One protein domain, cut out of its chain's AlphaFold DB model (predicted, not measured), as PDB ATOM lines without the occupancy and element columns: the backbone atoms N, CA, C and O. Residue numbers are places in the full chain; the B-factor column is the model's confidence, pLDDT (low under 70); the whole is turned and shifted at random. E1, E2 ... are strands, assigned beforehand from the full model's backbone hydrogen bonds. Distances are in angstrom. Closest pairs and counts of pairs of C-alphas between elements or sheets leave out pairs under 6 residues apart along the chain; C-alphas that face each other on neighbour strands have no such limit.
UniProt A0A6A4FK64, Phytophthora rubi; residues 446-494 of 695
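AT A GLANCE: This is residues 446 to 494 of the 695 residues of a protein of Phytophthora rubi (UniProt A0A6A4FK64). This is a flat domain with little regular structure: one long loop runs out to Ser 458 and back, a second runs out to Gly 479 and back, and the small hairpin of E1 and E2 lies between them. The printed part has 49 residues with no named helix and two named strands, E1 then E2, in one antiparallel sheet; the class is all strand, with only 6 residues in named elements. It is only just compact, close to loose, with a radius of gyration of the C-alphas of 11.5 A and spans of 36 by 25 by 13 A.

IN THESE COORDINATES: Residues 446 to 484 hold no named element; C-alpha 446 is at (-2.311, 14.536, 6.907). E1 is residues 485 to 487, 6.4 A long, beginning at (-14.876, 20.770, 2.028). E2 is residues 490 to 492, 6.7 A long, ending at (-11.569, 16.945, 2.240).

HOW THE PARTS SIT: E1 and E2 form a hairpin with a tight link of 2 residues. They are antiparallel, with 151 degrees between their directions. C-alphas 486 and 491 face each other at 4.7 A. N 485 and O 492, at 2.9 A, and N 492 and O 485, at 2.8 A, are within hydrogen-bond range.

THE WHOLE: The C-alphas farthest apart, of Ser 458 and Gly 479, are 36.4 A apart. The printed part has no cut. The pLDDT is under 70 at residues 456 to 460 and 478 to 481.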
ATOM      1  N   CYS A 446      -1.817  14.109   5.610       91.88
ATOM      2  CA  CYS A 446      -2.311  14.536   6.907       91.88
ATOM      3  C   CYS A 446      -3.149  13.439   7.587       91.88
ATOM      4  O   CYS A 446      -3.919  12.721   6.947       91.88
ATOM      5  N   ARG A 447      -2.986  13.319   8.911       89.38
ATOM      6  CA  ARG A 447      -3.693  12.332   9.745       89.38
ATOM      7  C   ARG A 447      -5.099  12.772  10.162       89.38
ATOM      8  O   ARG A 447      -5.799  11.997  10.803       89.38
ATOM      9  N   PHE A 448      -5.472  14.023   9.888       86.12
ATOM     10  CA  PHE A 448      -6.752  14.566  10.326       86.12
ATOM     11  C   PHE A 448      -7.893  13.871   9.575       86.12
ATOM     12  O   PHE A 448      -7.905  13.845   8.341       86.12
ATOM     13  N   GLN A 449      -8.827  13.298  10.331       86.19
ATOM     14  CA  GLN A 449     -10.002  12.601   9.818       86.19
ATOM     15  C   GLN A 449     -11.226  13.506   9.948       86.19
ATOM     16  O   GLN A 449     -11.404  14.159  10.976       86.19
ATOM     17  N   CYS A 450     -12.068  13.531   8.917       82.62
ATOM     18  CA  CYS A 450     -13.349  14.218   8.976       82.62
ATOM     19  C   CYS A 450     -14.227  13.564  10.053       82.62
ATOM     20  O   CYS A 450     -14.390  12.345  10.076       82.62
ATOM     21  N   ASN A 451     -14.786  14.380  10.942       73.25
ATOM     22  CA  ASN A 451     -15.610  13.962  12.080       73.25
ATOM     23  C   ASN A 451     -17.120  14.029  11.776       73.25
ATOM     24  O   ASN A 451     -17.941  14.242  12.679       73.25
ATOM     25  N   ALA A 452     -17.482  13.943  10.498       72.69
ATOM     26  CA  ALA A 452     -18.864  13.946  10.054       72.69
ATOM     27  C   ALA A 452     -19.545  12.599  10.361       72.69
ATOM     28  O   ALA A 452     -18.914  11.554  10.174       72.69
ATOM     29  N   PRO A 453     -20.803  12.594  10.852       70.19
ATOM     30  CA  PRO A 453     -21.456  11.371  11.320       70.19
ATOM     31  C   PRO A 453     -21.602  10.288  10.247       70.19
ATOM     32  O   PRO A 453     -21.681   9.111  10.586       70.19
ATOM     33  N   GLU A 454     -21.609  10.646   8.960       71.94
ATOM     34  CA  GLU A 454     -21.688   9.683   7.854       71.94
ATOM     35  C   GLU A 454     -20.447   8.777   7.775       71.94
ATOM     36  O   GLU A 454     -20.491   7.705   7.168       71.94
ATOM     37  N   HIS A 455     -19.345   9.182   8.412       75.44
ATOM     38  CA  HIS A 455     -18.141   8.368   8.572       75.44
ATOM     39  C   HIS A 455     -18.167   7.496   9.839       75.44
ATOM     40  O   HIS A 455     -17.408   6.532   9.925       75.44
ATOM     41  N   ASP A 456     -19.051   7.791  10.795       61.19
ATOM     42  CA  ASP A 456     -19.155   7.109  12.085       61.19
ATOM     43  C   ASP A 456     -20.169   5.945  12.007       61.19
ATOM     44  O   ASP A 456     -21.244   5.964  12.607       61.19
ATOM     45  N   GLY A 457     -19.833   4.891  11.252       59.72
ATOM     46  CA  GLY A 457     -20.667   3.689  11.113       59.72
ATOM     47  C   GLY A 457     -19.916   2.477  10.549       59.72
ATOM     48  O   GLY A 457     -18.835   2.618   9.992       59.72
ATOM     49  N   SER A 458     -20.484   1.266  10.665       52.56
ATOM     50  CA  SER A 458     -19.853   0.033  10.144       52.56
ATOM     51  C   SER A 458     -19.674   0.027   8.622       52.56
ATOM     52  O   SER A 458     -18.785  -0.657   8.122       52.56
ATOM     53  N   ASP A 459     -20.508   0.800   7.921       59.00
ATOM     54  CA  ASP A 459     -20.501   0.964   6.464       59.00
ATOM     55  C   ASP A 459     -19.935   2.338   6.040       59.00
ATOM     56  O   ASP A 459     -19.784   2.613   4.847       59.00
ATOM     57  N   GLY A 460     -19.616   3.207   7.008       61.53
ATOM     58  CA  GLY A 460     -19.073   4.542   6.772       61.53
ATOM     59  C   GLY A 460     -17.613   4.454   6.340       61.53
ATOM     60  O   GLY A 460     -16.753   4.005   7.095       61.53
ATOM     61  N   THR A 461     -17.312   4.871   5.111       77.00
ATOM     62  CA  THR A 461     -15.916   4.971   4.662       77.00
ATOM     63  C   THR A 461     -15.302   6.227   5.283       77.00
ATOM     64  O   THR A 461     -15.848   7.308   5.055       77.00
ATOM     65  N   PRO A 462     -14.207   6.133   6.059       83.94
ATOM     66  CA  PRO A 462     -13.593   7.303   6.678       83.94
ATOM     67  C   PRO A 462     -13.013   8.241   5.615       83.94
ATOM     68  O   PRO A 462     -12.357   7.791   4.675       83.94
ATOM     69  N   SER A 463     -13.218   9.548   5.789       87.75
ATOM     70  CA  SER A 463     -12.596  10.582   4.957       87.75
ATOM     71  C   SER A 463     -11.459  11.268   5.705       87.75
ATOM     72  O   SER A 463     -11.590  11.625   6.876       87.75
ATOM     73  N   PHE A 464     -10.335  11.466   5.025       90.62
ATOM     74  CA  PHE A 464      -9.134  12.082   5.584       90.62
ATOM     75  C   PHE A 464      -8.766  13.334   4.803       90.62
ATOM     76  O   PHE A 464      -9.052  13.439   3.611       90.62
ATOM     77  N   CYS A 465      -8.062  14.247   5.468       91.12
ATOM     78  CA  CYS A 465      -7.503  15.417   4.814       91.12
ATOM     79  C   CYS A 465      -6.605  14.998   3.631       91.12
ATOM     80  O   CYS A 465      -5.771  14.089   3.753       91.12
ATOM     81  N   VAL A 466      -6.774  15.659   2.483       92.12
ATOM     82  CA  VAL A 466      -6.023  15.361   1.248       92.12
ATOM     83  C   VAL A 466      -4.664  16.055   1.173       92.12
ATOM     84  O   VAL A 466      -3.858  15.749   0.297       92.12
ATOM     85  N   LEU A 467      -4.389  16.973   2.100       92.50
ATOM     86  CA  LEU A 467      -3.149  17.742   2.147       92.50
ATOM     87  C   LEU A 467      -1.991  16.925   2.737       92.50
ATOM     88  O   LEU A 467      -2.184  15.914   3.422       92.50
ATOM     89  N   GLY A 468      -0.766  17.388   2.485       92.12
ATOM     90  CA  GLY A 468       0.452  16.790   3.035       92.12
ATOM     91  C   GLY A 468       0.501  16.860   4.565       92.12
ATOM     92  O   GLY A 468      -0.083  17.744   5.183       92.12
ATOM     93  N   ALA A 469       1.196  15.929   5.210       90.56
ATOM     94  CA  ALA A 469       1.402  15.961   6.651       90.56
ATOM     95  C   ALA A 469       2.094  17.271   7.068       90.56
ATOM     96  O   ALA A 469       3.010  17.738   6.401       90.56
ATOM     97  N   TRP A 470       1.640  17.855   8.181       88.50
ATOM     98  CA  TRP A 470       2.118  19.149   8.693       88.50
ATOM     99  C   TRP A 470       1.902  20.345   7.748       88.50
ATOM    100  O   TRP A 470       2.613  21.345   7.853       88.50
ATOM    101  N   HIS A 471       0.903  20.271   6.862       87.81
ATOM    102  CA  HIS A 471       0.464  21.416   6.065       87.81
ATOM    103  C   HIS A 471       0.043  22.611   6.941       87.81
ATOM    104  O   HIS A 471      -0.401  22.452   8.081       87.81
ATOM    105  N   LYS A 472       0.155  23.822   6.383       86.25
ATOM    106  CA  LYS A 472      -0.464  25.025   6.960       86.25
ATOM    107  C   LYS A 472      -1.981  24.940   6.801       86.25
ATOM    108  O   LYS A 472      -2.457  24.329   5.846       86.25
ATOM    109  N   ALA A 473      -2.725  25.554   7.720       83.12
ATOM    110  CA  ALA A 473      -4.178  25.647   7.613       83.12
ATOM    111  C   ALA A 473      -4.572  26.303   6.279       83.12
ATOM    112  O   ALA A 473      -4.102  27.397   5.962       83.12
ATOM    113  N   GLU A 474      -5.406  25.618   5.502       80.62
ATOM    114  CA  GLU A 474      -5.882  26.070   4.199       80.62
ATOM    115  C   GLU A 474      -7.297  26.635   4.329       80.62
ATOM    116  O   GLU A 474      -8.197  25.988   4.868       80.62
ATOM    117  N   LEU A 475      -7.484  27.868   3.866       75.94
ATOM    118  CA  LEU A 475      -8.789  28.519   3.813       75.94
ATOM    119  C   LEU A 475      -9.452  28.208   2.472       75.94
ATOM    120  O   LEU A 475      -8.759  28.082   1.460       75.94
ATOM    121  N   LYS A 476     -10.789  28.135   2.459       71.31
ATOM    122  CA  LYS A 476     -11.543  27.991   1.210       71.31
ATOM    123  C   LYS A 476     -11.177  29.155   0.268       71.31
ATOM    124  O   LYS A 476     -11.238  30.306   0.710       71.31
ATOM    125  N   PRO A 477     -10.779  28.894  -0.991       73.12
ATOM    126  CA  PRO A 477     -10.447  29.950  -1.943       73.12
ATOM    127  C   PRO A 477     -11.625  30.906  -2.168       73.12
ATOM    128  O   PRO A 477     -12.770  30.476  -2.312       73.12
ATOM    129  N   GLU A 478     -11.350  32.210  -2.244       51.97
ATOM    130  CA  GLU A 478     -12.350  33.214  -2.626       51.97
ATOM    131  C   GLU A 478     -12.628  33.120  -4.136       51.97
ATOM    132  O   GLU A 478     -11.994  33.794  -4.948       51.97
ATOM    133  N   GLY A 479     -13.557  32.245  -4.529       51.44
ATOM    134  CA  GLY A 479     -14.033  32.136  -5.909       51.44
ATOM    135  C   GLY A 479     -14.354  30.705  -6.330       51.44
ATOM    136  O   GLY A 479     -13.465  29.987  -6.778       51.44
ATOM    137  N   GLY A 480     -15.640  30.353  -6.262       54.59
ATOM    138  CA  GLY A 480     -16.199  29.102  -6.781       54.59
ATOM    139  C   GLY A 480     -16.019  27.894  -5.864       54.59
ATOM    140  O   GLY A 480     -15.080  27.820  -5.070       54.59
ATOM    141  N   ASP A 481     -16.952  26.951  -5.968       61.75
ATOM    142  CA  ASP A 481     -16.843  25.658  -5.304       61.75
ATOM    143  C   ASP A 481     -15.858  24.761  -6.071       61.75
ATOM    144  O   ASP A 481     -16.082  24.410  -7.227       61.75
ATOM    145  N   ASP A 482     -14.730  24.405  -5.451       71.31
ATOM    146  CA  ASP A 482     -13.741  23.500  -6.052       71.31
ATOM    147  C   ASP A 482     -14.104  22.018  -5.853       71.31
ATOM    148  O   ASP A 482     -13.333  21.136  -6.236       71.31
ATOM    149  N   GLY A 483     -15.280  21.744  -5.274       72.69
ATOM    150  CA  GLY A 483     -15.773  20.409  -4.952       72.69
ATOM    151  C   GLY A 483     -15.161  19.808  -3.686       72.69
ATOM    152  O   GLY A 483     -15.300  18.605  -3.469       72.69
ATOM    153  N   PHE A 484     -14.473  20.608  -2.861       79.75
ATOM    154  CA  PHE A 484     -13.877  20.165  -1.601       79.75
ATOM    155  C   PHE A 484     -14.485  20.883  -0.393       79.75
ATOM    156  O   PHE A 484     -14.823  22.068  -0.434       79.75
ATOM    157  N   SER A 485     -14.537  20.176   0.735       77.25
ATOM    158  CA  SER A 485     -14.876  20.770   2.028       77.25
ATOM    159  C   SER A 485     -13.623  21.247   2.749       77.25
ATOM    160  O   SER A 485     -12.615  20.541   2.791       77.25
ATOM    161  N   TYR A 486     -13.710  22.421   3.372       79.81
ATOM    162  CA  TYR A 486     -12.642  22.998   4.182       79.81
ATOM    163  C   TYR A 486     -13.119  23.102   5.627       79.81
ATOM    164  O   TYR A 486     -13.995  23.906   5.933       79.81
ATOM    165  N   VAL A 487     -12.555  22.288   6.515       74.19
ATOM    166  CA  VAL A 487     -12.930  22.255   7.935       74.19
ATOM    167  C   VAL A 487     -11.676  22.433   8.770       74.19
ATOM    168  O   VAL A 487     -10.736  21.653   8.665       74.19
ATOM    169  N   ASP A 488     -11.655  23.480   9.594       71.81
ATOM    170  CA  ASP A 488     -10.555  23.779  10.520       71.81
ATOM    171  C   ASP A 488      -9.164  23.880   9.857       71.81
ATOM    172  O   ASP A 488      -8.142  23.502  10.421       71.81
ATOM    173  N   GLY A 489      -9.114  24.378   8.618       77.25
ATOM    174  CA  GLY A 489      -7.872  24.466   7.849       77.25
ATOM    175  C   GLY A 489      -7.466  23.172   7.135       77.25
ATOM    176  O   GLY A 489      -6.398  23.135   6.523       77.25
ATOM    177  N   HIS A 490      -8.280  22.118   7.205       85.44
ATOM    178  CA  HIS A 490      -8.090  20.852   6.501       85.44
ATOM    179  C   HIS A 490      -9.025  20.746   5.293       85.44
ATOM    180  O   HIS A 490     -10.169  21.187   5.354       85.44
ATOM    181  N   LYS A 491      -8.544  20.125   4.210       88.06
ATOM    182  CA  LYS A 491      -9.269  19.961   2.943       88.06
ATOM    183  C   LYS A 491      -9.715  18.511   2.756       88.06
ATOM    184  O   LYS A 491      -8.884  17.611   2.880       88.06
ATOM    185  N   PHE A 492     -10.977  18.278   2.404       86.94
ATOM    186  CA  PHE A 492     -11.569  16.945   2.240       86.94
ATOM    187  C   PHE A 492     -12.322  16.810   0.918       86.94
ATOM    188  O   PHE A 492     -12.939  17.763   0.454       86.94
ATOM    189  N   GLU A 493     -12.310  15.604   0.344       85.44
ATOM    190  CA  GLU A 493     -13.130  15.240  -0.829       85.44
ATOM    191  C   GLU A 493     -14.593  14.957  -0.469       85.44
ATOM    192  O   GLU A 493     -15.460  14.963  -1.338       85.44
ATOM    193  N   CYS A 494     -14.883  14.675   0.803       78.75
ATOM    194  CA  CYS A 494     -16.258  14.522   1.250       78.75
ATOM    195  C   CYS A 494     -16.934  15.892   1.362       78.75
ATOM    196  O   CYS A 494     -16.316  16.873   1.782       78.75
TER     197      CYS A 494